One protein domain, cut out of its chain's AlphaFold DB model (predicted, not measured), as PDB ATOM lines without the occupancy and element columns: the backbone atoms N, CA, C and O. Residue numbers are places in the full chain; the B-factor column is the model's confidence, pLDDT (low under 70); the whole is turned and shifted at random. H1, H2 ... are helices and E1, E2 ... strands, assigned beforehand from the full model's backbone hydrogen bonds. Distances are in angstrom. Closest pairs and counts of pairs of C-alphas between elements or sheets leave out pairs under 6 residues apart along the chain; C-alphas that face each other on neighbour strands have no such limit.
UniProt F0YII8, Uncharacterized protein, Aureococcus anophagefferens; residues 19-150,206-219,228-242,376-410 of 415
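Overview. This is residues 19 to 150, 206 to 219, 228 to 242 and 376 to 410 of the 415 residues of an uncharacterized protein of Aureococcus anophagefferens (UniProt F0YII8). A strongly twisted six-stranded sheet runs through the middle, with H5 on one face and H6 on the other, both at the E6 and E5 end, while the short H4, on the same face as H5, lies beside the strands and over none of them. H1 and H2 lie beyond H6 at one end of the long axis, and the low-confidence pair H7 and H8 lies at the other. The printed part has 196 residues with eight named helices and six named strands, in the order H1 H2 E1 E2 E3 H3 E4 E5 H4 H5 E6 H6 H7 H8. The mixed sheet runs E3 E2 E1 E4 E6 E5; the class is mixed, helices and strands, though under half of the residues are in named elements. The whole is compact, with a radius of gyration of the C-alphas of 17.7 A and spans of 53 by 39 by 31 A.

Along the chain. The strands are E1, residues 45 to 49, E2, 63 to 68, 16.1 A long, E3, 79 to 83, E4, 98 to 102, E5, 114 to 119, 16.7 A long, and E6, 146 to 150. The helices are H1, residues 19 to 26, H2, 32 to 37, H3, 91 to 94, H4, 122 to 127, H5, 129 to 142, 19.9 A long, H6, 207 to 216, 14.1 A long, H7, 387 to 390, and H8, 395 to 403. C-alpha 19 is at (4.206, -51.999, 49.493) and C-alpha 403 at (-27.440, -25.311, 33.785).

Arrangement. E1, E2 and E3 form a meander, each strand the antiparallel neighbour of the one before, with N 47 to O 65 at 2.8 A and N 66 to O 81 at 2.8 A. E1 and E4 are parallel, with N 46 to O 101 at 2.9 A. E4 and E6 are antiparallel, with N 100 to O 148 at 2.8 A; E6 and E5 are parallel, with N 119 to O 149 at 2.8 A. E5, H4, H5 and E6 make a strand-helix-strand unit, two parallel neighbour strands with helices between, with a right-handed crossover. E3, H3, E4 make a split unit, with E2 and E1 between its strands, also right-handed; H3 only grazes the sheet with residues 92 to 94. H5 has a height over the sheet of 7.7 A, and its closest C-alphas to E6 are those of Gly 139 and Val 146, 6.1 A apart. H6 has a height over the sheet of 9.1 A, and the C-alphas of Trp 149 and Ala 210, the closest of E6 and H6, are 6.0 A apart. H1 and H6 are close but not clearly touching, with the closest C-alphas, Trp 20 and Asp 216, 7.0 A apart; for H2 and H6 they are Arg 34 and Pro 209, at 7.7 A. H7 and H8 only just touch, with 3 pairs of C-alphas within 8 A, only at the corner; their closest C-alphas, Leu 390 and Ala 397, are 4.9 A apart. Every O i to N i+4 pair is within hydrogen-bond range in H1, H4, H5 and H6; H2 has 1 of 2 and H8 4 of 5, while H3 and H7 are too short for such a pair.

Size, cuts and confidence. The two C-alphas farthest apart, Asp 30 and Glu 381, are 54.3 A apart. Residues 151 to 205, 220 to 227 and 243 to 375 are not printed, with C-alpha gaps of 8.9 A, 24.1 A and 18.2 A. The links E1 to E2 and E4 to E5 are long. Mean pLDDT of the printed part is 76.1, and residues 51 to 60, 71 to 76, 85 to 92, 234 to 240 and 376 to 410 are under 70.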
ATOM      1  N   ARG A  19       4.041 -50.807  50.345       88.50
ATOM      2  CA  ARG A  19       4.206 -51.999  49.493       88.50
ATOM      3  C   ARG A  19       3.110 -52.145  48.446       88.50
ATOM      4  O   ARG A  19       3.391 -52.560  47.322       88.50
ATOM      5  N   TRP A  20       1.863 -51.859  48.811       92.38
ATOM      6  CA  TRP A  20       0.750 -51.865  47.865       92.38
ATOM      7  C   TRP A  20       0.934 -50.780  46.796       92.38
ATOM      8  O   TRP A  20       0.792 -51.070  45.607       92.38
ATOM      9  N   GLU A  21       1.338 -49.570  47.199       91.50
ATOM     10  CA  GLU A  21       1.664 -48.488  46.268       91.50
ATOM     11  C   GLU A  21       2.827 -48.874  45.351       91.50
ATOM     12  O   GLU A  21       2.747 -48.629  44.151       91.50
ATOM     13  N   ASP A  22       3.902 -49.466  45.885       89.81
ATOM     14  CA  ASP A  22       5.072 -49.921  45.115       89.81
ATOM     15  C   ASP A  22       4.670 -50.928  44.047       89.81
ATOM     16  O   ASP A  22       5.057 -50.811  42.882       89.81
ATOM     17  N   ARG A  23       3.857 -51.908  44.437       90.69
ATOM     18  CA  ARG A  23       3.430 -52.986  43.552       90.69
ATOM     19  C   ARG A  23       2.617 -52.461  42.373       90.69
ATOM     20  O   ARG A  23       2.941 -52.765  41.229       90.69
ATOM     21  N   TRP A  24       1.603 -51.640  42.636       92.50
ATOM     22  CA  TRP A  24       0.749 -51.103  41.575       92.50
ATOM     23  C   TRP A  24       1.439 -50.014  40.749       92.50
ATOM     24  O   TRP A  24       1.305 -50.009  39.528       92.50
ATOM     25  N   SER A  25       2.231 -49.141  41.377       90.06
ATOM     26  CA  SER A  25       2.874 -48.018  40.673       90.06
ATOM     27  C   SER A  25       4.076 -48.444  39.833       90.06
ATOM     28  O   SER A  25       4.408 -47.762  38.869       90.06
ATOM     29  N   SER A  26       4.752 -49.543  40.181       87.06
ATOM     30  CA  SER A  26       5.858 -50.071  39.368       87.06
ATOM     31  C   SER A  26       5.373 -50.852  38.149       87.06
ATOM     32  O   SER A  26       6.097 -50.940  37.160       87.06
ATOM     33  N   GLY A  27       4.180 -51.454  38.225       83.38
ATOM     34  CA  GLY A  27       3.698 -52.392  37.211       83.38
ATOM     35  C   GLY A  27       4.571 -53.647  37.069       83.38
ATOM     36  O   GLY A  27       4.399 -54.392  36.106       83.38
ATOM     37  N   ALA A  28       5.509 -53.887  37.994       84.94
ATOM     38  CA  ALA A  28       6.464 -54.992  37.949       84.94
ATOM     39  C   ALA A  28       5.822 -56.288  38.465       84.94
ATOM     40  O   ALA A  28       6.157 -56.794  39.535       84.94
ATOM     41  N   TRP A  29       4.851 -56.788  37.707       86.75
ATOM     42  CA  TRP A  29       4.212 -58.079  37.935       86.75
ATOM     43  C   TRP A  29       4.935 -59.166  37.139       86.75
ATOM     44  O   TRP A  29       5.356 -58.918  36.009       86.75
ATOM     45  N   ASP A  30       5.059 -60.358  37.724       82.81
ATOM     46  CA  ASP A  30       5.819 -61.463  37.126       82.81
ATOM     47  C   ASP A  30       5.203 -61.937  35.794       82.81
ATOM     48  O   ASP A  30       5.932 -62.197  34.835       82.81
ATOM     49  N   ASP A  31       3.869 -62.008  35.711       80.88
ATOM     50  CA  ASP A  31       3.120 -62.413  34.519       80.88
ATOM     51  C   ASP A  31       1.619 -62.017  34.578       80.88
ATOM     52  O   ASP A  31       1.174 -61.212  35.407       80.88
ATOM     53  N   GLY A  32       0.832 -62.525  33.623       85.19
ATOM     54  CA  GLY A  32      -0.627 -62.393  33.596       85.19
ATOM     55  C   GLY A  32      -1.158 -61.056  33.071       85.19
ATOM     56  O   GLY A  32      -0.480 -60.296  32.370       85.19
ATOM     57  N   TRP A  33      -2.429 -60.773  33.365       87.88
ATOM     58  CA  TRP A  33      -3.076 -59.520  32.959       87.88
ATOM     59  C   TRP A  33      -2.543 -58.312  33.739       87.88
ATOM     60  O   TRP A  33      -2.506 -57.206  33.203       87.88
ATOM     61  N   ARG A  34      -2.084 -58.510  34.983       89.38
ATOM     62  CA  ARG A  34      -1.548 -57.435  35.832       89.38
ATOM     63  C   ARG A  34      -0.279 -56.825  35.235       89.38
ATOM     64  O   ARG A  34      -0.157 -55.606  35.187       89.38
ATOM     65  N   ALA A  35       0.597 -57.656  34.666       87.19
ATOM     66  CA  ALA A  35       1.752 -57.187  33.899       87.19
ATOM     67  C   ALA A  35       1.345 -56.381  32.648       87.19
ATOM     68  O   ALA A  35       2.029 -55.435  32.268       87.19
ATOM     69  N   GLN A  36       0.208 -56.716  32.022       87.00
ATOM     70  CA  GLN A  36      -0.306 -56.027  30.829       87.00
ATOM     71  C   GLN A  36      -1.001 -54.692  31.138       87.00
ATOM     72  O   GLN A  36      -1.023 -53.821  30.270       87.00
ATOM     73  N   VAL A  37      -1.557 -54.513  32.344       87.81
ATOM     74  CA  VAL A  37      -2.060 -53.202  32.811       87.81
ATOM     75  C   VAL A  37      -0.915 -52.206  32.974       87.81
ATOM     76  O   VAL A  37      -1.112 -51.009  32.774       87.81
ATOM     77  N   GLY A  38       0.281 -52.693  33.308       88.75
ATOM     78  CA  GLY A  38       1.424 -51.841  33.590       88.75
ATOM     79  C   GLY A  38       1.223 -51.016  34.870       88.75
ATOM     80  O   GLY A  38       0.477 -51.428  35.765       88.75
ATOM     81  N   PRO A  39       1.926 -49.880  35.005       90.94
ATOM     82  CA  PRO A  39       1.844 -49.057  36.201       90.94
ATOM     83  C   PRO A  39       0.467 -48.393  36.336       90.94
ATOM     84  O   PRO A  39      -0.069 -47.835  35.380       90.94
ATOM     85  N   VAL A  40      -0.074 -48.407  37.554       92.19
ATOM     86  CA  VAL A  40      -1.279 -47.668  37.954       92.19
ATOM     87  C   VAL A  40      -0.901 -46.742  39.102       92.19
ATOM     88  O   VAL A  40      -0.388 -47.203  40.123       92.19
ATOM     89  N   ASP A  41      -1.187 -45.446  38.983       92.31
ATOM     90  CA  ASP A  41      -0.994 -44.534  40.113       92.31
ATOM     91  C   ASP A  41      -2.170 -44.669  41.087       92.31
ATOM     92  O   ASP A  41      -3.279 -44.171  40.871       92.31
ATOM     93  N   VAL A  42      -1.897 -45.374  42.180       93.81
ATOM     94  CA  VAL A  42      -2.842 -45.644  43.266       93.81
ATOM     95  C   VAL A  42      -2.656 -44.704  44.469       93.81
ATOM     96  O   VAL A  42      -3.311 -44.852  45.498       93.81
ATOM     97  N   THR A  43      -1.764 -43.715  44.341       92.12
ATOM     98  CA  THR A  43      -1.536 -42.643  45.332       92.12
ATOM     99  C   THR A  43      -2.462 -41.444  45.103       92.12
ATOM    100  O   THR A  43      -2.459 -40.469  45.866       92.12
ATOM    101  N   CYS A  44      -3.235 -41.492  44.015       93.81
ATOM    102  CA  CYS A  44      -4.147 -40.438  43.635       93.81
ATOM    103  C   CYS A  44      -5.215 -40.223  44.713       93.81
ATOM    104  O   CYS A  44      -5.817 -41.147  45.257       93.81
ATOM    105  N   GLU A  45      -5.501 -38.959  44.990       95.31
ATOM    106  CA  GLU A  45      -6.650 -38.560  45.783       95.31
ATOM    107  C   GLU A  45      -7.374 -37.425  45.076       95.31
ATOM    108  O   GLU A  45      -6.749 -36.615  44.384       95.31
ATOM    109  N   PHE A  46      -8.678 -37.317  45.310       95.50
ATOM    110  CA  PHE A  46      -9.486 -36.278  44.695       95.50
ATOM    111  C   PHE A  46     -10.383 -35.531  45.683       95.50
ATOM    112  O   PHE A  46     -10.772 -36.015  46.750       95.50
ATOM    113  N   ARG A  47     -10.716 -34.308  45.280       93.62
ATOM    114  CA  ARG A  47     -11.813 -33.485  45.786       93.62
ATOM    115  C   ARG A  47     -12.592 -32.966  44.590       93.62
ATOM    116  O   ARG A  47     -12.029 -32.794  43.512       93.62
ATOM    117  N   TYR A  48     -13.864 -32.665  44.788       88.75
ATOM    118  CA  TYR A  48     -14.702 -32.119  43.732       88.75
ATOM    119  C   TYR A  48     -15.392 -30.836  44.187       88.75
ATOM    120  O   TYR A  48     -15.625 -30.609  45.376       88.75
ATOM    121  N   ARG A  49     -15.713 -29.988  43.214       83.44
ATOM    122  CA  ARG A  49     -16.557 -28.808  43.366       83.44
ATOM    123  C   ARG A  49     -17.772 -29.002  42.478       83.44
ATOM    124  O   ARG A  49     -17.619 -29.118  41.270       83.44
ATOM    125  N   LEU A  50     -18.961 -29.001  43.077       73.69
ATOM    126  CA  LEU A  50     -20.225 -29.252  42.379       73.69
ATOM    127  C   LEU A  50     -20.449 -28.319  41.178       73.69
ATOM    128  O   LEU A  50     -20.895 -28.778  40.135       73.69
ATOM    129  N   GLY A  51     -20.127 -27.030  41.339       61.88
ATOM    130  CA  GLY A  51     -20.352 -25.989  40.328       61.88
ATOM    131  C   GLY A  51     -21.709 -25.274  40.431       61.88
ATOM    132  O   GLY A  51     -21.952 -24.317  39.707       61.88
ATOM    133  N   ILE A  52     -22.578 -25.690  41.362       54.72
ATOM    134  CA  ILE A  52     -23.903 -25.096  41.608       54.72
ATOM    135  C   ILE A  52     -23.927 -24.504  43.022       54.72
ATOM    136  O   ILE A  52     -23.567 -25.192  43.981       54.72
ATOM    137  N   ARG A  53     -24.363 -23.244  43.171       47.69
ATOM    138  CA  ARG A  53     -24.543 -22.588  44.476       47.69
ATOM    139  C   ARG A  53     -25.938 -21.965  44.564       47.69
ATOM    140  O   ARG A  53     -26.299 -21.134  43.739       47.69
ATOM    141  N   ASP A  54     -26.710 -22.360  45.575       49.41
ATOM    142  CA  ASP A  54     -28.019 -21.774  45.914       49.41
ATOM    143  C   ASP A  54     -29.045 -21.773  44.757       49.41
ATOM    144  O   ASP A  54     -29.741 -20.785  44.528       49.41
ATOM    145  N   GLY A  55     -29.110 -22.867  43.985       47.66
ATOM    146  CA  GLY A  55     -30.054 -23.015  42.863       47.66
ATOM    147  C   GLY A  55     -29.792 -22.068  41.685       47.66
ATOM    148  O   GLY A  55     -30.598 -21.994  40.761       47.66
ATOM    149  N   LYS A  56     -28.672 -21.337  41.706       44.03
ATOM    150  CA  LYS A  56     -28.229 -20.451  40.633       44.03
ATOM    151  C   LYS A  56     -26.884 -20.934  40.101       44.03
ATOM    152  O   LYS A  56     -25.998 -21.328  40.862       44.03
ATOM    153  N   VAL A  57     -26.716 -20.867  38.783       43.97
ATOM    154  CA  VAL A  57     -25.405 -21.011  38.140       43.97
ATOM    155  C   VAL A  57     -24.566 -19.809  38.577       43.97
ATOM    156  O   VAL A  57     -24.744 -18.697  38.088       43.97
ATOM    157  N   GLY A  58     -23.739 -19.994  39.604       40.62
ATOM    158  CA  GLY A  58     -23.037 -18.912  40.285       40.62
ATOM    159  C   GLY A  58     -21.523 -19.082  40.238       40.62
ATOM    160  O   GLY A  58     -20.969 -19.831  41.036       40.62
ATOM    161  N   GLY A  59     -20.871 -18.341  39.333       51.75
ATOM    162  CA  GLY A  59     -19.467 -17.886  39.357       51.75
ATOM    163  C   GLY A  59     -18.325 -18.913  39.308       51.75
ATOM    164  O   GLY A  59     -17.221 -18.552  38.917       51.75
ATOM    165  N   THR A  60     -18.551 -20.170  39.686       61.28
ATOM    166  CA  THR A  60     -17.504 -21.199  39.806       61.28
ATOM    167  C   THR A  60     -17.939 -22.481  39.114       61.28
ATOM    168  O   THR A  60     -18.927 -23.083  39.520       61.28
ATOM    169  N   ARG A  61     -17.185 -22.902  38.094       71.00
ATOM    170  CA  ARG A  61     -17.460 -24.089  37.268       71.00
ATOM    171  C   ARG A  61     -17.355 -25.398  38.067       71.00
ATOM    172  O   ARG A  61     -16.646 -25.416  39.083       71.00
ATOM    173  N   PRO A  62     -18.000 -26.501  37.644       79.81
ATOM    174  CA  PRO A  62     -17.647 -27.834  38.125       79.81
ATOM    175  C   PRO A  62     -16.137 -28.048  38.043       79.81
ATOM    176  O   PRO A  62     -15.500 -27.581  37.102       79.81
ATOM    177  N   ALA A  63     -15.550 -28.701  39.041       84.75
ATOM    178  CA  ALA A  63     -14.121 -28.982  39.003       84.75
ATOM    179  C   ALA A  63     -13.760 -30.255  39.759       84.75
ATOM    180  O   ALA A  63     -14.325 -30.546  40.818       84.75
ATOM    181  N   LEU A  64     -12.757 -30.961  39.244       90.44
ATOM    182  CA  LEU A  64     -12.130 -32.114  39.874       90.44
ATOM    183  C   LEU A  64     -10.691 -31.741  40.231       90.44
ATOM    184  O   LEU A  64      -9.843 -31.576  39.360       90.44
ATOM    185  N   ALA A  65     -10.411 -31.594  41.522       91.50
ATOM    186  CA  ALA A  65      -9.065 -31.359  42.022       91.50
ATOM    187  C   ALA A  65      -8.430 -32.699  42.393       91.50
ATOM    188  O   ALA A  65      -8.890 -33.359  43.326       91.50
ATOM    189  N   VAL A  66      -7.362 -33.077  41.698       92.69
ATOM    190  CA  VAL A  66      -6.599 -34.299  41.962       92.69
ATOM    191  C   VAL A  66      -5.222 -33.968  42.519       92.69
ATOM    192  O   VAL A  66      -4.603 -32.957  42.177       92.69
ATOM    193  N   ALA A  67      -4.721 -34.846  43.376       91.69
ATOM    194  CA  ALA A  67      -3.342 -34.834  43.822       91.69
ATOM    195  C   ALA A  67      -2.784 -36.252  43.705       91.69
ATOM    196  O   ALA A  67      -3.388 -37.185  44.227       91.69
ATOM    197  N   TYR A  68      -1.645 -36.428  43.047       90.19
ATOM    198  CA  TYR A  68      -1.116 -37.753  42.711       90.19
ATOM    199  C   TYR A  68       0.416 -37.748  42.650       90.19
ATOM    200  O   TYR A  68       1.046 -36.684  42.658       90.19
ATOM    201  N   GLY A  69       1.013 -38.934  42.655       84.94
ATOM    202  CA  GLY A  69       2.434 -39.137  42.910       84.94
ATOM    203  C   GLY A  69       2.799 -39.111  44.401       84.94
ATOM    204  O   GLY A  69       2.103 -38.537  45.248       84.94
ATOM    205  N   ARG A  70       3.938 -39.729  44.727       75.94
ATOM    206  CA  ARG A  70       4.428 -39.855  46.106       75.94
ATOM    207  C   ARG A  70       4.976 -38.542  46.657       75.94
ATOM    208  O   ARG A  70       5.651 -37.815  45.940       75.94
ATOM    209  N   PRO A  71       4.766 -38.229  47.943       64.56
ATOM    210  CA  PRO A  71       5.461 -37.116  48.573       64.56
ATOM    211  C   PRO A  71       6.971 -37.395  48.677       64.56
ATOM    212  O   PRO A  71       7.400 -38.508  48.988       64.56
ATOM    213  N   ALA A  72       7.788 -36.359  48.470       57.53
ATOM    214  CA  ALA A  72       9.217 -36.416  48.772       57.53
ATOM    215  C   ALA A  72       9.429 -36.798  50.256       57.53
ATOM    216  O   ALA A  72       8.671 -36.315  51.106       57.53
ATOM    217  N   PRO A  73      10.428 -37.641  50.596       55.19
ATOM    218  CA  PRO A  73      11.573 -38.077  49.780       55.19
ATOM    219  C   PRO A  73      11.341 -39.329  48.910       55.19
ATOM    220  O   PRO A  73      12.263 -39.767  48.231       55.19
ATOM    221  N   TYR A  74      10.140 -39.909  48.919       62.50
ATOM    222  CA  TYR A  74       9.852 -41.208  48.293       62.50
ATOM    223  C   TYR A  74       9.495 -41.125  46.795       62.50
ATOM    224  O   TYR A  74       9.173 -42.139  46.179       62.50
ATOM    225  N   GLY A  75       9.535 -39.925  46.209       61.84
ATOM    226  CA  GLY A  75       9.243 -39.638  44.804       61.84
ATOM    227  C   GLY A  75       9.357 -38.137  44.490       61.84
ATOM    228  O   GLY A  75       9.660 -37.348  45.394       61.84
ATOM    229  N   PRO A  76       9.145 -37.717  43.226       62.78
ATOM    230  CA  PRO A  76       9.045 -36.298  42.875       62.78
ATOM    231  C   PRO A  76       7.908 -35.636  43.664       62.78
ATOM    232  O   PRO A  76       6.944 -36.296  44.028       62.78
ATOM    233  N   SER A  77       8.000 -34.331  43.936       70.94
ATOM    234  CA  SER A  77       6.960 -33.605  44.677       70.94
ATOM    235  C   SER A  77       5.565 -33.898  44.120       70.94
ATOM    236  O   SER A  77       5.346 -33.741  42.919       70.94
ATOM    237  N   ARG A  78       4.636 -34.278  45.007       83.31
ATOM    238  CA  ARG A  78       3.249 -34.603  44.670       83.31
ATOM    239  C   ARG A  78       2.654 -33.585  43.696       83.31
ATOM    240  O   ARG A  78       2.565 -32.398  44.022       83.31
ATOM    241  N   GLN A  79       2.227 -34.064  42.534       86.12
ATOM    242  CA  GLN A  79       1.591 -33.236  41.523       86.12
ATOM    243  C   GLN A  79       0.158 -32.906  41.956       86.12
ATOM    244  O   GLN A  79      -0.502 -33.683  42.654       86.12
ATOM    245  N   ARG A  80      -0.320 -31.718  41.581       88.69
ATOM    246  CA  ARG A  80      -1.679 -31.247  41.870       88.69
ATOM    247  C   ARG A  80      -2.246 -30.579  40.638       88.69
ATOM    248  O   ARG A  80      -1.625 -29.660  40.112       88.69
ATOM    249  N   ILE A  81      -3.426 -31.019  40.223       89.19
ATOM    250  CA  ILE A  81      -4.109 -30.511  39.035       89.19
ATOM    251  C   ILE A  81      -5.573 -30.269  39.381       89.19
ATOM    252  O   ILE A  81      -6.172 -31.012  40.160       89.19
ATOM    253  N   VAL A  82      -6.141 -29.208  38.817       87.75
ATOM    254  CA  VAL A  82      -7.579 -28.946  38.853       87.75
ATOM    255  C   VAL A  82      -8.082 -29.035  37.426       87.75
ATOM    256  O   VAL A  82      -7.676 -28.238  36.586       87.75
ATOM    257  N   PHE A  83      -8.943 -30.011  37.166       84.19
ATOM    258  CA  PHE A  83      -9.633 -30.136  35.896       84.19
ATOM    259  C   PHE A  83     -10.953 -29.385  35.946       84.19
ATOM    260  O   PHE A  83     -11.692 -29.473  36.931       84.19
ATOM    261  N   GLU A  84     -11.239 -28.692  34.857       81.25
ATOM    262  CA  GLU A  84     -12.544 -28.140  34.521       81.25
ATOM    263  C   GLU A  84     -13.010 -28.803  33.207       81.25
ATOM    264  O   GLU A  84     -12.187 -29.413  32.520       81.25
ATOM    265  N   PRO A  85     -14.305 -28.751  32.866       68.31
ATOM    266  CA  PRO A  85     -14.884 -29.568  31.794       68.31
ATOM    267  C   PRO A  85     -14.282 -29.359  30.396       68.31
ATOM    268  O   PRO A  85     -14.336 -30.261  29.568       68.31
ATOM    269  N   ASP A  86     -13.706 -28.186  30.148       66.56
ATOM    270  CA  ASP A  86     -13.059 -27.752  28.905       66.56
ATOM    271  C   ASP A  86     -11.529 -27.625  29.034       66.56
ATOM    272  O   ASP A  86     -10.845 -27.233  28.086       66.56
ATOM    273  N   ALA A  87     -10.964 -27.943  30.202       63.50
ATOM    274  CA  ALA A  87      -9.525 -27.892  30.397       63.50
ATOM    275  C   ALA A  87      -8.865 -29.053  29.643       63.50
ATOM    276  O   ALA A  87      -9.230 -30.214  29.837       63.50
ATOM    277  N   ALA A  88      -7.850 -28.749  28.828       64.56
ATOM    278  CA  ALA A  88      -7.004 -29.781  28.244       64.56
ATOM    279  C   ALA A  88      -6.472 -30.692  29.363       64.56
ATOM    280  O   ALA A  88      -5.943 -30.211  30.373       64.56
ATOM    281  N   ALA A  89      -6.646 -32.007  29.205       64.94
ATOM    282  CA  ALA A  89      -6.062 -32.962  30.132       64.94
ATOM    283  C   ALA A  89      -4.539 -32.768  30.125       64.94
ATOM    284  O   ALA A  89      -3.935 -32.655  29.063       64.94
ATOM    285  N   ALA A  90      -3.916 -32.706  31.301       64.19
ATOM    286  CA  ALA A  90      -2.463 -32.674  31.366       64.19
ATOM    287  C   ALA A  90      -1.905 -33.979  30.784       64.19
ATOM    288  O   ALA A  90      -2.400 -35.052  31.140       64.19
ATOM    289  N   ASP A  91      -0.870 -33.889  29.949       64.75
ATOM    290  CA  ASP A  91      -0.247 -35.048  29.292       64.75
ATOM    291  C   ASP A  91       0.127 -36.147  30.308       64.75
ATOM    292  O   ASP A  91      -0.201 -37.319  30.116       64.75
ATOM    293  N   ASP A  92       0.687 -35.758  31.462       65.19
ATOM    294  CA  ASP A  92       1.006 -36.655  32.585       65.19
ATOM    295  C   ASP A  92      -0.229 -37.375  33.158       65.19
ATOM    296  O   ASP A  92      -0.139 -38.506  33.650       65.19
ATOM    297  N   PHE A  93      -1.398 -36.730  33.156       75.06
ATOM    298  CA  PHE A  93      -2.634 -37.347  33.635       75.06
ATOM    299  C   PHE A  93      -3.184 -38.365  32.625       75.06
ATOM    300  O   PHE A  93      -3.735 -39.390  33.019       75.06
ATOM    301  N   ALA A  94      -2.997 -38.115  31.329       70.25
ATOM    302  CA  ALA A  94      -3.445 -39.005  30.262       70.25
ATOM    303  C   ALA A  94      -2.548 -40.246  30.084       70.25
ATOM    304  O   ALA A  94      -3.015 -41.273  29.600       70.25
ATOM    305  N   SER A  95      -1.276 -40.185  30.496       72.38
ATOM    306  CA  SER A  95      -0.288 -41.238  30.220       72.38
ATOM    307  C   SER A  95      -0.387 -42.489  31.099       72.38
ATOM    308  O   SER A  95       0.321 -43.467  30.855       72.38
ATOM    309  N   THR A  96      -1.164 -42.465  32.184       84.62
ATOM    310  CA  THR A  96      -1.188 -43.561  33.169       84.62
ATOM    311  C   THR A  96      -2.553 -43.640  33.851       84.62
ATOM    312  O   THR A  96      -3.041 -42.617  34.343       84.62
ATOM    313  N   PRO A  97      -3.185 -44.823  33.927       90.56
ATOM    314  CA  PRO A  97      -4.425 -44.972  34.671       90.56
ATOM    315  C   PRO A  97      -4.214 -44.704  36.164       90.56
ATOM    316  O   PRO A  97      -3.150 -44.967  36.733       90.56
ATOM    317  N   ARG A  98      -5.251 -44.175  36.810       93.31
ATOM    318  CA  ARG A  98      -5.214 -43.733  38.205       93.31
ATOM    319  C   ARG A  98      -6.373 -44.304  38.992       93.31
ATOM    320  O   ARG A  98      -7.515 -44.218  38.552       93.31
ATOM    321  N   LEU A  99      -6.090 -44.793  40.194       96.62
ATOM    322  CA  LEU A  99      -7.108 -45.100  41.193       96.62
ATOM    323  C   LEU A  99      -7.090 -43.996  42.250       96.62
ATOM    324  O   LEU A  99      -6.185 -43.935  43.079       96.62
ATOM    325  N   CYS A 100      -8.082 -43.111  42.205       96.81
ATOM    326  CA  CYS A 100      -8.155 -41.940  43.067       96.81
ATOM    327  C   CYS A 100      -9.115 -42.167  44.241       96.81
ATOM    328  O   CYS A 100     -10.286 -42.474  44.026       96.81
ATOM    329  N   GLU A 101      -8.657 -41.957  45.478       96.81
ATOM    330  CA  GLU A 101      -9.511 -41.993  46.678       96.81
ATOM    331  C   GLU A 101     -10.101 -40.607  46.997       96.81
ATOM    332  O   GLU A 101      -9.416 -39.580  46.942       96.81
ATOM    333  N   TYR A 102     -11.380 -40.558  47.363       96.31
ATOM    334  CA  TYR A 102     -12.036 -39.328  47.792       96.31
ATOM    335  C   TYR A 102     -11.499 -38.875  49.152       96.31
ATOM    336  O   TYR A 102     -11.561 -39.612  50.141       96.31
ATOM    337  N   ARG A 103     -11.051 -37.618  49.251       90.81
ATOM    338  CA  ARG A 103     -10.723 -36.998  50.545       90.81
ATOM    339  C   ARG A 103     -11.993 -36.603  51.296       90.81
ATOM    340  O   ARG A 103     -12.354 -35.423  51.313       90.81
ATOM    341  N   SER A 104     -12.616 -37.582  51.946       82.81
ATOM    342  CA  SER A 104     -13.772 -37.368  52.818       82.81
ATOM    343  C   SER A 104     -13.428 -36.459  53.999       82.81
ATOM    344  O   SER A 104     -12.336 -36.519  54.569       82.81
ATOM    345  N   SER A 105     -14.385 -35.608  54.371       76.06
ATOM    346  CA  SER A 105     -14.322 -34.806  55.598       76.06
ATOM    347  C   SER A 105     -14.894 -35.539  56.818       76.06
ATOM    348  O   SER A 105     -14.725 -35.086  57.950       76.06
ATOM    349  N   LYS A 106     -15.567 -36.672  56.590       81.25
ATOM    350  CA  LYS A 106     -16.242 -37.475  57.608       81.25
ATOM    351  C   LYS A 106     -15.416 -38.687  58.024       81.25
ATOM    352  O   LYS A 106     -14.591 -39.193  57.264       81.25
ATOM    353  N   THR A 107     -15.693 -39.185  59.227       82.25
ATOM    354  CA  THR A 107     -15.140 -40.451  59.713       82.25
ATOM    355  C   THR A 107     -15.597 -41.600  58.821       82.25
ATOM    356  O   THR A 107     -16.791 -41.771  58.586       82.25
ATOM    357  N   ILE A 108     -14.634 -42.388  58.353       86.81
ATOM    358  CA  ILE A 108     -14.881 -43.575  57.538       86.81
ATOM    359  C   ILE A 108     -15.317 -44.725  58.448       86.81
ATOM    360  O   ILE A 108     -14.662 -45.023  59.451       86.81
ATOM    361  N   ASN A 109     -16.399 -45.401  58.077       82.69
ATOM    362  CA  ASN A 109     -16.790 -46.676  58.644       82.69
ATOM    363  C   ASN A 109     -15.909 -47.786  58.050       82.69
ATOM    364  O   ASN A 109     -16.178 -48.294  56.966       82.69
ATOM    365  N   GLY A 110     -14.866 -48.192  58.777       80.12
ATOM    366  CA  GLY A 110     -13.966 -49.271  58.350       80.12
ATOM    367  C   GLY A 110     -14.617 -50.660  58.250       80.12
ATOM    368  O   GLY A 110     -13.951 -51.590  57.816       80.12
ATOM    369  N   SER A 111     -15.883 -50.810  58.659       86.12
ATOM    370  CA  SER A 111     -16.656 -52.054  58.522       86.12
ATOM    371  C   SER A 111     -17.590 -52.075  57.308       86.12
ATOM    372  O   SER A 111     -18.325 -53.041  57.137       86.12
ATOM    373  N   ALA A 112     -17.598 -51.018  56.492       91.62
ATOM    374  CA  ALA A 112     -18.355 -50.957  55.247       91.62
ATOM    375  C   ALA A 112     -17.471 -51.347  54.048       91.62
ATOM    376  O   ALA A 112     -16.250 -51.152  54.096       91.62
ATOM    377  N   PRO A 113     -18.056 -51.864  52.952       95.31
ATOM    378  CA  PRO A 113     -17.315 -52.031  51.710       95.31
ATOM    379  C   PRO A 113     -16.875 -50.671  51.143       95.31
ATOM    380  O   PRO A 113     -17.519 -49.643  51.352       95.31
ATOM    381  N   ALA A 114     -15.772 -50.667  50.397       97.19
ATOM    382  CA  ALA A 114     -15.357 -49.512  49.611       97.19
ATOM    383  C   ALA A 114     -16.242 -49.356  48.364       97.19
ATOM    384  O   ALA A 114     -16.530 -50.339  47.692       97.19
ATOM    385  N   ASP A 115     -16.624 -48.135  48.014       97.00
ATOM    386  CA  ASP A 115     -17.334 -47.830  46.774       97.00
ATOM    387  C   ASP A 115     -16.344 -47.585  45.635       97.00
ATOM    388  O   ASP A 115     -15.357 -46.866  45.811       97.00
ATOM    389  N   LEU A 116     -16.624 -48.143  44.458       98.00
ATOM    390  CA  LEU A 116     -15.812 -47.965  43.260       98.00
ATOM    391  C   LEU A 116     -16.668 -47.562  42.056       98.00
ATOM    392  O   LEU A 116     -17.644 -48.227  41.717       98.00
ATOM    393  N   MET A 117     -16.206 -46.528  41.357       96.00
ATOM    394  CA  MET A 117     -16.658 -46.148  40.018       96.00
ATOM    395  C   MET A 117     -15.488 -46.192  39.035       96.00
ATOM    396  O   MET A 117     -14.330 -46.047  39.434       96.00
ATOM    397  N   VAL A 118     -15.779 -46.308  37.739       93.81
ATOM    398  CA  VAL A 118     -14.762 -46.199  36.686       93.81
ATOM    399  C   VAL A 118     -15.140 -45.176  35.621       93.81
ATOM    400  O   VAL A 118     -16.287 -45.095  35.186       93.81
ATOM    401  N   ALA A 119     -14.144 -44.414  35.184       89.12
ATOM    402  CA  ALA A 119     -14.201 -43.506  34.053       89.12
ATOM    403  C   ALA A 119     -12.987 -43.756  33.149       89.12
ATOM    404  O   ALA A 119     -11.853 -43.839  33.619       89.12
ATOM    405  N   SER A 120     -13.208 -43.856  31.841       83.62
ATOM    406  CA  SER A 120     -12.123 -43.989  30.860       83.62
ATOM    407  C   SER A 120     -11.258 -42.734  30.764       83.62
ATOM    408  O   SER A 120     -10.071 -42.811  30.469       83.62
ATOM    409  N   SER A 121     -11.831 -41.563  31.036       82.88
ATOM    410  CA  SER A 121     -11.129 -40.285  30.968       82.88
ATOM    411  C   SER A 121     -11.766 -39.245  31.887       82.88
ATOM    412  O   SER A 121     -12.888 -39.411  32.372       82.88
ATOM    413  N   VAL A 122     -11.056 -38.136  32.105       83.75
ATOM    414  CA  VAL A 122     -11.606 -36.961  32.802       83.75
ATOM    415  C   VAL A 122     -12.799 -36.384  32.038       83.75
ATOM    416  O   VAL A 122     -13.799 -36.028  32.657       83.75
ATOM    417  N   GLY A 123     -12.732 -36.356  30.702       78.62
ATOM    418  CA  GLY A 123     -13.843 -35.920  29.853       78.62
ATOM    419  C   GLY A 123     -15.088 -36.789  30.043       78.62
ATOM    420  O   GLY A 123     -16.177 -36.265  30.269       78.62
ATOM    421  N   TYR A 124     -14.928 -38.118  30.071       77.81
ATOM    422  CA  TYR A 124     -16.030 -39.046  30.353       77.81
ATOM    423  C   TYR A 124     -16.627 -38.835  31.753       77.81
ATOM    424  O   TYR A 124     -17.845 -38.875  31.932       77.81
ATOM    425  N   LEU A 125     -15.784 -38.552  32.749       84.06
ATOM    426  CA  LEU A 125     -16.234 -38.245  34.105       84.06
ATOM    427  C   LEU A 125     -17.068 -36.953  34.141       84.06
ATOM    428  O   LEU A 125     -18.146 -36.953  34.732       84.06
ATOM    429  N   PHE A 126     -16.633 -35.873  33.479       79.06
ATOM    430  CA  PHE A 126     -17.418 -34.632  33.391       79.06
ATOM    431  C   PHE A 126     -18.701 -34.790  32.572       79.06
ATOM    432  O   PHE A 126     -19.724 -34.206  32.931       79.06
ATOM    433  N   ARG A 127     -18.692 -35.636  31.539       75.06
ATOM    434  CA  ARG A 127     -19.904 -36.019  30.801       75.06
ATOM    435  C   ARG A 127     -20.959 -36.644  31.725       75.06
ATOM    436  O   ARG A 127     -22.147 -36.379  31.567       75.06
ATOM    437  N   LEU A 128     -20.530 -37.439  32.708       78.69
ATOM    438  CA  LEU A 128     -21.388 -38.084  33.710       78.69
ATOM    439  C   LEU A 128     -21.310 -37.407  35.090       78.69
ATOM    440  O   LEU A 128     -21.568 -38.043  36.115       78.69
ATOM    441  N   TRP A 129     -20.988 -36.107  35.133       81.00
ATOM    442  CA  TRP A 129     -20.737 -35.374  36.380       81.00
ATOM    443  C   TRP A 129     -21.848 -35.513  37.434       81.00
ATOM    444  O   TRP A 129     -21.520 -35.729  38.607       81.00
ATOM    445  N   PRO A 130     -23.151 -35.447  37.080       77.88
ATOM    446  CA  PRO A 130     -24.212 -35.599  38.069       77.88
ATOM    447  C   PRO A 130     -24.210 -36.964  38.757       77.88
ATOM    448  O   PRO A 130     -24.384 -37.034  39.975       77.88
ATOM    449  N   TYR A 131     -23.961 -38.037  38.004       83.69
ATOM    450  CA  TYR A 131     -23.875 -39.383  38.558       83.69
ATOM    451  C   TYR A 131     -22.616 -39.563  39.401       83.69
ATOM    452  O   TYR A 131     -22.705 -40.029  40.534       83.69
ATOM    453  N   PHE A 132     -21.464 -39.094  38.915       88.88
ATOM    454  CA  PHE A 132     -20.223 -39.095  39.689       88.88
ATOM    455  C   PHE A 132     -20.420 -38.453  41.068       88.88
ATOM    456  O   PHE A 132     -20.151 -39.067  42.102       88.88
ATOM    457  N   VAL A 133     -20.949 -37.227  41.106       85.94
ATOM    458  CA  VAL A 133     -21.199 -36.527  42.370       85.94
ATOM    459  C   VAL A 133     -22.235 -37.259  43.217       85.94
ATOM    460  O   VAL A 133     -22.084 -37.306  44.437       85.94
ATOM    461  N   ASN A 134     -23.283 -37.815  42.606       84.81
ATOM    462  CA  ASN A 134     -24.311 -38.566  43.316       84.81
ATOM    463  C   ASN A 134     -23.719 -39.761  44.085       84.81
ATOM    464  O   ASN A 134     -23.973 -39.883  45.283       84.81
ATOM    465  N   HIS A 135     -22.863 -40.559  43.445       90.06
ATOM    466  CA  HIS A 135     -22.152 -41.669  44.087       90.06
ATOM    467  C   HIS A 135     -21.205 -41.193  45.193       90.06
ATOM    468  O   HIS A 135     -21.232 -41.739  46.295       90.06
ATOM    469  N   VAL A 136     -20.408 -40.142  44.953       91.00
ATOM    470  CA  VAL A 136     -19.494 -39.604  45.981       91.00
ATOM    471  C   VAL A 136     -20.267 -39.077  47.192       91.00
ATOM    472  O   VAL A 136     -19.898 -39.355  48.331       91.00
ATOM    473  N   CYS A 137     -21.358 -38.342  46.963       84.62
ATOM    474  CA  CYS A 137     -22.231 -37.837  48.022       84.62
ATOM    475  C   CYS A 137     -22.849 -38.969  48.835       84.62
ATOM    476  O   CYS A 137     -22.912 -38.877  50.061       84.62
ATOM    477  N   TYR A 138     -23.308 -40.016  48.150       85.56
ATOM    478  CA  TYR A 138     -23.862 -41.191  48.796       85.56
ATOM    479  C   TYR A 138     -22.810 -41.862  49.686       85.56
ATOM    480  O   TYR A 138     -23.033 -42.037  50.884       85.56
ATOM    481  N   GLY A 139     -21.638 -42.179  49.127       89.38
ATOM    482  CA  GLY A 139     -20.555 -42.823  49.869       89.38
ATOM    483  C   GLY A 139     -20.100 -41.986  51.066       89.38
ATOM    484  O   GLY A 139     -19.957 -42.511  52.168       89.38
ATOM    485  N   GLU A 140     -19.982 -40.663  50.915       87.94
ATOM    486  CA  GLU A 140     -19.689 -39.761  52.035       87.94
ATOM    487  C   GLU A 140     -20.812 -39.748  53.088       87.94
ATOM    488  O   GLU A 140     -20.535 -39.698  54.286       87.94
ATOM    489  N   ALA A 141     -22.086 -39.784  52.690       84.50
ATOM    490  CA  ALA A 141     -23.209 -39.863  53.624       84.50
ATOM    491  C   ALA A 141     -23.194 -41.163  54.440       84.50
ATOM    492  O   ALA A 141     -23.380 -41.100  55.655       84.50
ATOM    493  N   ALA A 142     -22.891 -42.287  53.791       85.19
ATOM    494  CA  ALA A 142     -22.788 -43.605  54.410       85.19
ATOM    495  C   ALA A 142     -21.467 -43.826  55.180       85.19
ATOM    496  O   ALA A 142     -21.319 -44.802  55.913       85.19
ATOM    497  N   GLY A 143     -20.492 -42.920  55.042       88.88
ATOM    498  CA  GLY A 143     -19.171 -43.051  55.657       88.88
ATOM    499  C   GLY A 143     -18.286 -44.097  54.973       88.88
ATOM    500  O   GLY A 143     -17.400 -44.658  55.609       88.88
ATOM    501  N   HIS A 144     -18.516 -44.388  53.697       92.31
ATOM    502  CA  HIS A 144     -17.724 -45.347  52.938       92.31
ATOM    503  C   HIS A 144     -16.434 -44.711  52.421       92.31
ATOM    504  O   HIS A 144     -16.318 -43.491  52.263       92.31
ATOM    505  N   ARG A 145     -15.455 -45.562  52.112       95.69
ATOM    506  CA  ARG A 145     -14.313 -45.168  51.284       95.69
ATOM    507  C   ARG A 145     -14.784 -45.111  49.842       95.69
ATOM    508  O   ARG A 145     -15.352 -46.090  49.377       95.69
ATOM    509  N   VAL A 146     -14.540 -44.009  49.146       96.94
ATOM    510  CA  VAL A 146     -14.970 -43.844  47.753       96.94
ATOM    511  C   VAL A 146     -13.751 -43.761  46.855       96.94
ATOM    512  O   VAL A 146     -12.878 -42.920  47.072       96.94
ATOM    513  N   PHE A 147     -13.718 -44.605  45.833       98.00
ATOM    514  CA  PHE A 147     -12.679 -44.647  44.819       98.00
ATOM    515  C   PHE A 147     -13.263 -44.382  43.434       98.00
ATOM    516  O   PHE A 147     -14.383 -44.786  43.114       98.00
ATOM    517  N   VAL A 148     -12.467 -43.737  42.590       97.38
ATOM    518  CA  VAL A 148     -12.736 -43.624  41.160       97.38
ATOM    519  C   VAL A 148     -11.490 -44.020  40.384       97.38
ATOM    520  O   VAL A 148     -10.402 -43.497  40.625       97.38
ATOM    521  N   TRP A 149     -11.642 -44.961  39.460       96.19
ATOM    522  CA  TRP A 149     -10.637 -45.211  38.437       96.19
ATOM    523  C   TRP A 149     -10.791 -44.184  37.321       96.19
ATOM    524  O   TRP A 149     -11.900 -43.994  36.822       96.19
ATOM    525  N   ILE A 150      -9.696 -43.550  36.909       92.00
ATOM    526  CA  ILE A 150      -9.666 -42.609  35.791       92.00
ATOM    527  C   ILE A 150      -8.534 -43.004  34.845       92.00
ATOM    528  O   ILE A 150      -7.370 -43.034  35.246       92.00
ATOM    529  N   ASN A 206     -12.378 -51.770  32.520       90.25
ATOM    530  CA  ASN A 206     -11.624 -50.968  33.502       90.25
ATOM    531  C   ASN A 206     -12.047 -51.284  34.947       90.25
ATOM    532  O   ASN A 206     -11.236 -51.196  35.868       90.25
ATOM    533  N   LYS A 207     -13.300 -51.717  35.151       94.06
ATOM    534  CA  LYS A 207     -13.839 -52.111  36.464       94.06
ATOM    535  C   LYS A 207     -13.091 -53.275  37.107       94.06
ATOM    536  O   LYS A 207     -13.045 -53.346  38.330       94.06
ATOM    537  N   ILE A 208     -12.508 -54.171  36.312       95.38
ATOM    538  CA  ILE A 208     -11.844 -55.384  36.799       95.38
ATOM    539  C   ILE A 208     -10.491 -55.055  37.460       95.38
ATOM    540  O   ILE A 208     -10.357 -55.305  38.660       95.38
ATOM    541  N   PRO A 209      -9.514 -54.426  36.769       95.00
ATOM    542  CA  PRO A 209      -8.265 -54.008  37.395       95.00
ATOM    543  C   PRO A 209      -8.488 -52.958  38.483       95.00
ATOM    544  O   PRO A 209      -7.814 -53.009  39.508       95.00
ATOM    545  N   ALA A 210      -9.473 -52.065  38.327       96.81
ATOM    546  CA  ALA A 210      -9.837 -51.119  39.378       96.81
ATOM    547  C   ALA A 210     -10.308 -51.831  40.657       96.81
ATOM    548  O   ALA A 210      -9.881 -51.488  41.758       96.81
ATOM    549  N   SER A 211     -11.143 -52.862  40.510       98.12
ATOM    550  CA  SER A 211     -11.642 -53.675  41.622       98.12
ATOM    551  C   SER A 211     -10.521 -54.457  42.301       98.12
ATOM    552  O   SER A 211     -10.448 -54.466  43.528       98.12
ATOM    553  N   ALA A 212      -9.613 -55.058  41.527       97.12
ATOM    554  CA  ALA A 212      -8.427 -55.720  42.064       97.12
ATOM    555  C   ALA A 212      -7.532 -54.739  42.844       97.12
ATOM    556  O   ALA A 212      -7.152 -55.026  43.976       97.12
ATOM    557  N   ALA A 213      -7.262 -53.551  42.298       96.81
ATOM    558  CA  ALA A 213      -6.443 -52.538  42.964       96.81
ATOM    559  C   ALA A 213      -7.061 -52.043  44.283       96.81
ATOM    560  O   ALA A 213      -6.342 -51.884  45.276       96.81
ATOM    561  N   VAL A 214      -8.388 -51.860  44.326       97.81
ATOM    562  CA  VAL A 214      -9.125 -51.528  45.557       97.81
ATOM    563  C   VAL A 214      -9.064 -52.677  46.566       97.81
ATOM    564  O   VAL A 214      -8.767 -52.435  47.734       97.81
ATOM    565  N   LEU A 215      -9.297 -53.924  46.141       97.25
ATOM    566  CA  LEU A 215      -9.222 -55.093  47.024       97.25
ATOM    567  C   LEU A 215      -7.817 -55.402  47.508       97.25
ATOM    568  O   LEU A 215      -7.688 -56.018  48.558       97.25
ATOM    569  N   ASP A 216      -6.769 -54.999  46.804       95.19
ATOM    570  CA  ASP A 216      -5.393 -55.168  47.271       95.19
ATOM    571  C   ASP A 216      -5.005 -54.106  48.314       95.19
ATOM    572  O   ASP A 216      -4.036 -54.291  49.052       95.19
ATOM    573  N   ARG A 217      -5.764 -53.004  48.422       95.00
ATOM    574  CA  ARG A 217      -5.442 -51.882  49.315       95.00
ATOM    575  C   ARG A 217      -5.577 -52.278  50.790       95.00
ATOM    576  O   ARG A 217      -6.656 -52.710  51.213       95.00
ATOM    577  N   PRO A 218      -4.545 -52.086  51.630       92.81
ATOM    578  CA  PRO A 218      -4.641 -52.377  53.058       92.81
ATOM    579  C   PRO A 218      -5.834 -51.672  53.723       92.81
ATOM    580  O   PRO A 218      -6.142 -50.509  53.440       92.81
ATOM    581  N   GLY A 219      -6.537 -52.400  54.593       91.12
ATOM    582  CA  GLY A 219      -7.753 -51.914  55.256       91.12
ATOM    583  C   GLY A 219      -9.006 -51.849  54.371       91.12
ATOM    584  O   GLY A 219      -9.953 -51.157  54.733       91.12
ATOM    585  N   LEU A 228     -20.790 -45.910  36.241       87.62
ATOM    586  CA  LEU A 228     -20.874 -44.475  36.500       87.62
ATOM    587  C   LEU A 228     -22.184 -43.846  36.004       87.62
ATOM    588  O   LEU A 228     -22.526 -42.763  36.443       87.62
ATOM    589  N   ASP A 229     -22.914 -44.494  35.101       83.00
ATOM    590  CA  ASP A 229     -24.204 -44.033  34.572       83.00
ATOM    591  C   ASP A 229     -25.412 -44.471  35.428       83.00
ATOM    592  O   ASP A 229     -26.567 -44.257  35.055       83.00
ATOM    593  N   SER A 230     -25.161 -45.073  36.591       86.56
ATOM    594  CA  SER A 230     -26.180 -45.418  37.582       86.56
ATOM    595  C   SER A 230     -26.337 -44.328  38.646       86.56
ATOM    596  O   SER A 230     -25.450 -43.495  38.831       86.56
ATOM    597  N   TYR A 231     -27.446 -44.337  39.392       83.31
ATOM    598  CA  TYR A 231     -27.681 -43.353  40.457       83.31
ATOM    599  C   TYR A 231     -28.311 -43.930  41.727       83.31
ATOM    600  O   TYR A 231     -29.033 -44.925  41.690       83.31
ATOM    601  N   PHE A 232     -28.081 -43.246  42.843       80.81
ATOM    602  CA  PHE A 232     -28.770 -43.400  44.119       80.81
ATOM    603  C   PHE A 232     -29.817 -42.301  44.283       80.81
ATOM    604  O   PHE A 232     -29.498 -41.114  44.139       80.81
ATOM    605  N   ASP A 233     -31.046 -42.680  44.626       75.00
ATOM    606  CA  ASP A 233     -32.059 -41.695  44.984       75.00
ATOM    607  C   ASP A 233     -31.915 -41.168  46.416       75.00
ATOM    608  O   ASP A 233     -31.060 -41.591  47.197       75.00
ATOM    609  N   VAL A 234     -32.738 -40.172  46.751       67.25
ATOM    610  CA  VAL A 234     -32.762 -39.583  48.095       67.25
ATOM    611  C   VAL A 234     -33.206 -40.613  49.140       67.25
ATOM    612  O   VAL A 234     -32.696 -40.591  50.261       67.25
ATOM    613  N   ALA A 235     -34.116 -41.526  48.790       68.81
ATOM    614  CA  ALA A 235     -34.589 -42.571  49.694       68.81
ATOM    615  C   ALA A 235     -33.472 -43.570  50.042       68.81
ATOM    616  O   ALA A 235     -33.377 -44.013  51.183       68.81
ATOM    617  N   ALA A 236     -32.555 -43.838  49.114       68.81
ATOM    618  CA  ALA A 236     -31.403 -44.700  49.333       68.81
ATOM    619  C   ALA A 236     -30.471 -44.173  50.439       68.81
ATOM    620  O   ALA A 236     -29.713 -44.951  51.010       68.81
ATOM    621  N   LEU A 237     -30.500 -42.871  50.759       66.44
ATOM    622  CA  LEU A 237     -29.736 -42.307  51.880       66.44
ATOM    623  C   LEU A 237     -30.311 -42.690  53.253       66.44
ATOM    624  O   LEU A 237     -29.648 -42.469  54.266       66.44
ATOM    625  N   GLN A 238     -31.548 -43.190  53.300       68.12
ATOM    626  CA  GLN A 238     -32.260 -43.525  54.536       68.12
ATOM    627  C   GLN A 238     -32.210 -45.020  54.866       68.12
ATOM    628  O   GLN A 238     -32.394 -45.381  56.026       68.12
ATOM    629  N   GLU A 239     -31.917 -45.873  53.883       66.62
ATOM    630  CA  GLU A 239     -31.892 -47.329  54.033       66.62
ATOM    631  C   GLU A 239     -30.462 -47.878  53.864       66.62
ATOM    632  O   GLU A 239     -29.740 -47.444  52.959       66.62
ATOM    633  N   PRO A 240     -30.021 -48.843  54.696       67.31
ATOM    634  CA  PRO A 240     -28.731 -49.505  54.515       67.31
ATOM    635  C   PRO A 240     -28.648 -50.186  53.145       67.31
ATOM    636  O   PRO A 240     -29.587 -50.881  52.740       67.31
ATOM    637  N   ARG A 241     -27.516 -50.067  52.437       79.62
ATOM    638  CA  ARG A 241     -27.380 -50.759  51.149       79.62
ATOM    639  C   ARG A 241     -27.396 -52.257  51.367       79.62
ATOM    640  O   ARG A 241     -26.775 -52.791  52.286       79.62
ATOM    641  N   LEU A 242     -27.998 -52.962  50.416       86.88
ATOM    642  CA  LEU A 242     -27.901 -54.415  50.365       86.88
ATOM    643  C   LEU A 242     -26.435 -54.884  50.313       86.88
ATOM    644  O   LEU A 242     -26.104 -55.909  50.899       86.88
ATOM    645  N   ALA A 376     -29.578 -37.281  44.758       52.06
ATOM    646  CA  ALA A 376     -29.317 -36.793  46.122       52.06
ATOM    647  C   ALA A 376     -28.863 -35.314  46.274       52.06
ATOM    648  O   ALA A 376     -28.922 -34.766  47.375       52.06
ATOM    649  N   ARG A 377     -28.382 -34.660  45.205       55.50
ATOM    650  CA  ARG A 377     -27.930 -33.254  45.181       55.50
ATOM    651  C   ARG A 377     -28.322 -32.457  43.928       55.50
ATOM    652  O   ARG A 377     -27.949 -31.289  43.850       55.50
ATOM    653  N   PHE A 378     -29.045 -33.042  42.972       54.38
ATOM    654  CA  PHE A 378     -29.438 -32.355  41.733       54.38
ATOM    655  C   PHE A 378     -30.962 -32.368  41.575       54.38
ATOM    656  O   PHE A 378     -31.471 -33.104  40.733       54.38
ATOM    657  N   PRO A 379     -31.706 -31.588  42.380       48.28
ATOM    658  CA  PRO A 379     -33.116 -31.364  42.102       48.28
ATOM    659  C   PRO A 379     -33.232 -30.551  40.805       48.28
ATOM    660  O   PRO A 379     -32.766 -29.412  40.736       48.28
ATOM    661  N   TYR A 380     -33.819 -31.146  39.770       43.09
ATOM    662  CA  TYR A 380     -34.152 -30.490  38.513       43.09
ATOM    663  C   TYR A 380     -35.675 -30.408  38.378       43.09
ATOM    664  O   TYR A 380     -36.374 -31.419  38.310       43.09
ATOM    665  N   GLU A 381     -36.212 -29.188  38.331       40.88
ATOM    666  CA  GLU A 381     -37.629 -28.958  38.045       40.88
ATOM    667  C   GLU A 381     -37.871 -29.110  36.533       40.88
ATOM    668  O   GLU A 381     -37.885 -28.135  35.784       40.88
ATOM    669  N   GLY A 382     -38.014 -30.354  36.063       44.00
ATOM    670  CA  GLY A 382     -38.309 -30.629  34.655       44.00
ATOM    671  C   GLY A 382     -38.249 -32.106  34.263       44.00
ATOM    672  O   GLY A 382     -37.306 -32.518  33.601       44.00
ATOM    673  N   GLY A 383     -39.278 -32.886  34.610       47.56
ATOM    674  CA  GLY A 383     -39.507 -34.230  34.049       47.56
ATOM    675  C   GLY A 383     -38.450 -35.300  34.374       47.56
ATOM    676  O   GLY A 383     -37.571 -35.099  35.206       47.56
ATOM    677  N   GLU A 384     -38.584 -36.479  33.751       43.69
ATOM    678  CA  GLU A 384     -37.624 -37.588  33.871       43.69
ATOM    679  C   GLU A 384     -36.289 -37.233  33.182       43.69
ATOM    680  O   GLU A 384     -36.222 -36.923  31.997       43.69
ATOM    681  N   PHE A 385     -35.215 -37.293  33.955       43.84
ATOM    682  CA  PHE A 385     -33.808 -37.117  33.637       43.84
ATOM    683  C   PHE A 385     -33.184 -38.444  33.155       43.84
ATOM    684  O   PHE A 385     -33.282 -39.487  33.782       43.84
ATOM    685  N   ASN A 386     -32.498 -38.466  32.021       44.94
ATOM    686  CA  ASN A 386     -31.678 -39.615  31.618       44.94
ATOM    687  C   ASN A 386     -30.455 -39.059  30.894       44.94
ATOM    688  O   ASN A 386     -30.539 -38.807  29.698       44.94
ATOM    689  N   VAL A 387     -29.351 -38.777  31.603       44.28
ATOM    690  CA  VAL A 387     -28.184 -38.085  30.998       44.28
ATOM    691  C   VAL A 387     -27.604 -38.894  29.841       44.28
ATOM    692  O   VAL A 387     -27.172 -38.316  28.848       44.28
ATOM    693  N   SER A 388     -27.661 -40.225  29.936       38.28
ATOM    694  CA  SER A 388     -27.247 -41.150  28.878       38.28
ATOM    695  C   SER A 388     -28.005 -40.927  27.561       38.28
ATOM    696  O   SER A 388     -27.369 -40.960  26.515       38.28
ATOM    697  N   ASN A 389     -29.307 -40.607  27.609       37.25
ATOM    698  CA  ASN A 389     -30.122 -40.293  26.423       37.25
ATOM    699  C   ASN A 389     -30.235 -38.784  26.128       37.25
ATOM    700  O   ASN A 389     -30.520 -38.400  25.002       37.25
ATOM    701  N   LEU A 390     -30.029 -37.906  27.116       39.72
ATOM    702  CA  LEU A 390     -30.063 -36.451  26.919       39.72
ATOM    703  C   LEU A 390     -28.934 -36.026  25.973       39.72
ATOM    704  O   LEU A 390     -29.180 -35.273  25.035       39.72
ATOM    705  N   LEU A 391     -27.729 -36.573  26.139       40.72
ATOM    706  CA  LEU A 391     -26.585 -36.244  25.280       40.72
ATOM    707  C   LEU A 391     -26.744 -36.711  23.821       40.72
ATOM    708  O   LEU A 391     -26.005 -36.239  22.961       40.72
ATOM    709  N   GLU A 392     -27.733 -37.556  23.512       38.69
ATOM    710  CA  GLU A 392     -28.175 -37.819  22.137       38.69
ATOM    711  C   GLU A 392     -29.102 -36.685  21.650       38.69
ATOM    712  O   GLU A 392     -30.306 -36.847  21.468       38.69
ATOM    713  N   GLY A 393     -28.538 -35.488  21.457       40.62
ATOM    714  CA  GLY A 393     -29.110 -34.442  20.596       40.62
ATOM    715  C   GLY A 393     -30.464 -33.833  20.997       40.62
ATOM    716  O   GLY A 393     -31.121 -33.222  20.152       40.62
ATOM    717  N   THR A 394     -30.915 -33.963  22.249       39.03
ATOM    718  CA  THR A 394     -32.195 -33.363  22.675       39.03
ATOM    719  C   THR A 394     -32.036 -31.890  23.103       39.03
ATOM    720  O   THR A 394     -31.056 -31.542  23.764       39.03
ATOM    721  N   PRO A 395     -32.995 -30.987  22.800       43.69
ATOM    722  CA  PRO A 395     -32.942 -29.576  23.218       43.69
ATOM    723  C   PRO A 395     -32.812 -29.360  24.736       43.69
ATOM    724  O   PRO A 395     -32.255 -28.352  25.181       43.69
ATOM    725  N   ASP A 396     -33.299 -30.310  25.537       43.81
ATOM    726  CA  ASP A 396     -33.212 -30.264  26.998       43.81
ATOM    727  C   ASP A 396     -31.802 -30.590  27.518       43.81
ATOM    728  O   ASP A 396     -31.426 -30.151  28.604       43.81
ATOM    729  N   ALA A 397     -30.968 -31.253  26.711       45.81
ATOM    730  CA  ALA A 397     -29.575 -31.529  27.042       45.81
ATOM    731  C   ALA A 397     -28.719 -30.277  26.986       45.81
ATOM    732  O   ALA A 397     -27.943 -30.036  27.901       45.81
ATOM    733  N   GLY A 398     -28.927 -29.423  25.979       49.34
ATOM    734  CA  GLY A 398     -28.282 -28.113  25.918       49.34
ATOM    735  C   GLY A 398     -28.657 -27.235  27.115       49.34
ATOM    736  O   GLY A 398     -27.807 -26.535  27.656       49.34
ATOM    737  N   ARG A 399     -29.906 -27.319  27.599       51.75
ATOM    738  CA  ARG A 399     -30.356 -26.598  28.804       51.75
ATOM    739  C   ARG A 399     -29.749 -27.152  30.084       51.75
ATOM    740  O   ARG A 399     -29.348 -26.365  30.933       51.75
ATOM    741  N   LEU A 400     -29.660 -28.473  30.221       51.53
ATOM    742  CA  LEU A 400     -29.026 -29.114  31.369       51.53
ATOM    743  C   LEU A 400     -27.515 -28.869  31.382       51.53
ATOM    744  O   LEU A 400     -26.966 -28.496  32.412       51.53
ATOM    745  N   LEU A 401     -26.844 -29.034  30.245       52.31
ATOM    746  CA  LEU A 401     -25.430 -28.718  30.102       52.31
ATOM    747  C   LEU A 401     -25.201 -27.237  30.409       52.31
ATOM    748  O   LEU A 401     -24.370 -26.928  31.251       52.31
ATOM    749  N   ALA A 402     -26.002 -26.316  29.868       55.53
ATOM    750  CA  ALA A 402     -25.935 -24.900  30.237       55.53
ATOM    751  C   ALA A 402     -26.194 -24.660  31.740       55.53
ATOM    752  O   ALA A 402     -25.475 -23.881  32.366       55.53
ATOM    753  N   PHE A 403     -27.157 -25.361  32.346       51.44
ATOM    754  CA  PHE A 403     -27.440 -25.311  33.785       51.44
ATOM    755  C   PHE A 403     -26.262 -25.815  34.634       51.44
ATOM    756  O   PHE A 403     -26.002 -25.292  35.714       51.44
ATOM    757  N   LEU A 404     -25.504 -26.791  34.136       50.72
ATOM    758  CA  LEU A 404     -24.293 -27.311  34.771       50.72
ATOM    759  C   LEU A 404     -23.028 -26.507  34.413       50.72
ATOM    760  O   LEU A 404     -21.948 -26.828  34.906       50.72
ATOM    761  N   GLY A 405     -23.132 -25.465  33.579       52.16
ATOM    762  CA  GLY A 405     -21.977 -24.716  33.065       52.16
ATOM    763  C   GLY A 405     -21.129 -25.491  32.045       52.16
ATOM    764  O   GLY A 405     -19.959 -25.178  31.859       52.16
ATOM    765  N   LEU A 406     -21.721 -26.504  31.416       52.25
ATOM    766  CA  LEU A 406     -21.185 -27.406  30.392       52.25
ATOM    767  C   LEU A 406     -21.752 -27.113  28.986       52.25
ATOM    768  O   LEU A 406     -21.540 -27.893  28.068       52.25
ATOM    769  N   GLY A 407     -22.535 -26.039  28.824       51.16
ATOM    770  CA  GLY A 407     -23.327 -25.768  27.613       51.16
ATOM    771  C   GLY A 407     -22.523 -25.435  26.354       51.16
ATOM    772  O   GLY A 407     -23.073 -25.532  25.262       51.16
ATOM    773  N   ASP A 408     -21.246 -25.076  26.513       47.53
ATOM    774  CA  ASP A 408     -20.315 -24.785  25.413       47.53
ATOM    775  C   ASP A 408     -19.497 -26.018  24.988       47.53
ATOM    776  O   ASP A 408     -18.682 -25.929  24.070       47.53
ATOM    777  N   LEU A 409     -19.673 -27.165  25.659       44.72
ATOM    778  CA  LEU A 409     -19.047 -28.413  25.235       44.72
ATOM    779  C   LEU A 409     -19.790 -28.908  23.997       44.72
ATOM    780  O   LEU A 409     -20.941 -29.337  24.095       44.72
ATOM    781  N   ASP A 410     -19.137 -28.837  22.838       42.41
ATOM    782  CA  ASP A 410     -19.665 -29.472  21.639       42.41
ATOM    783  C   ASP A 410     -19.697 -30.997  21.897       42.41
ATOM    784  O   ASP A 410     -18.657 -31.579  22.244       42.41
TER     785      ASP A 410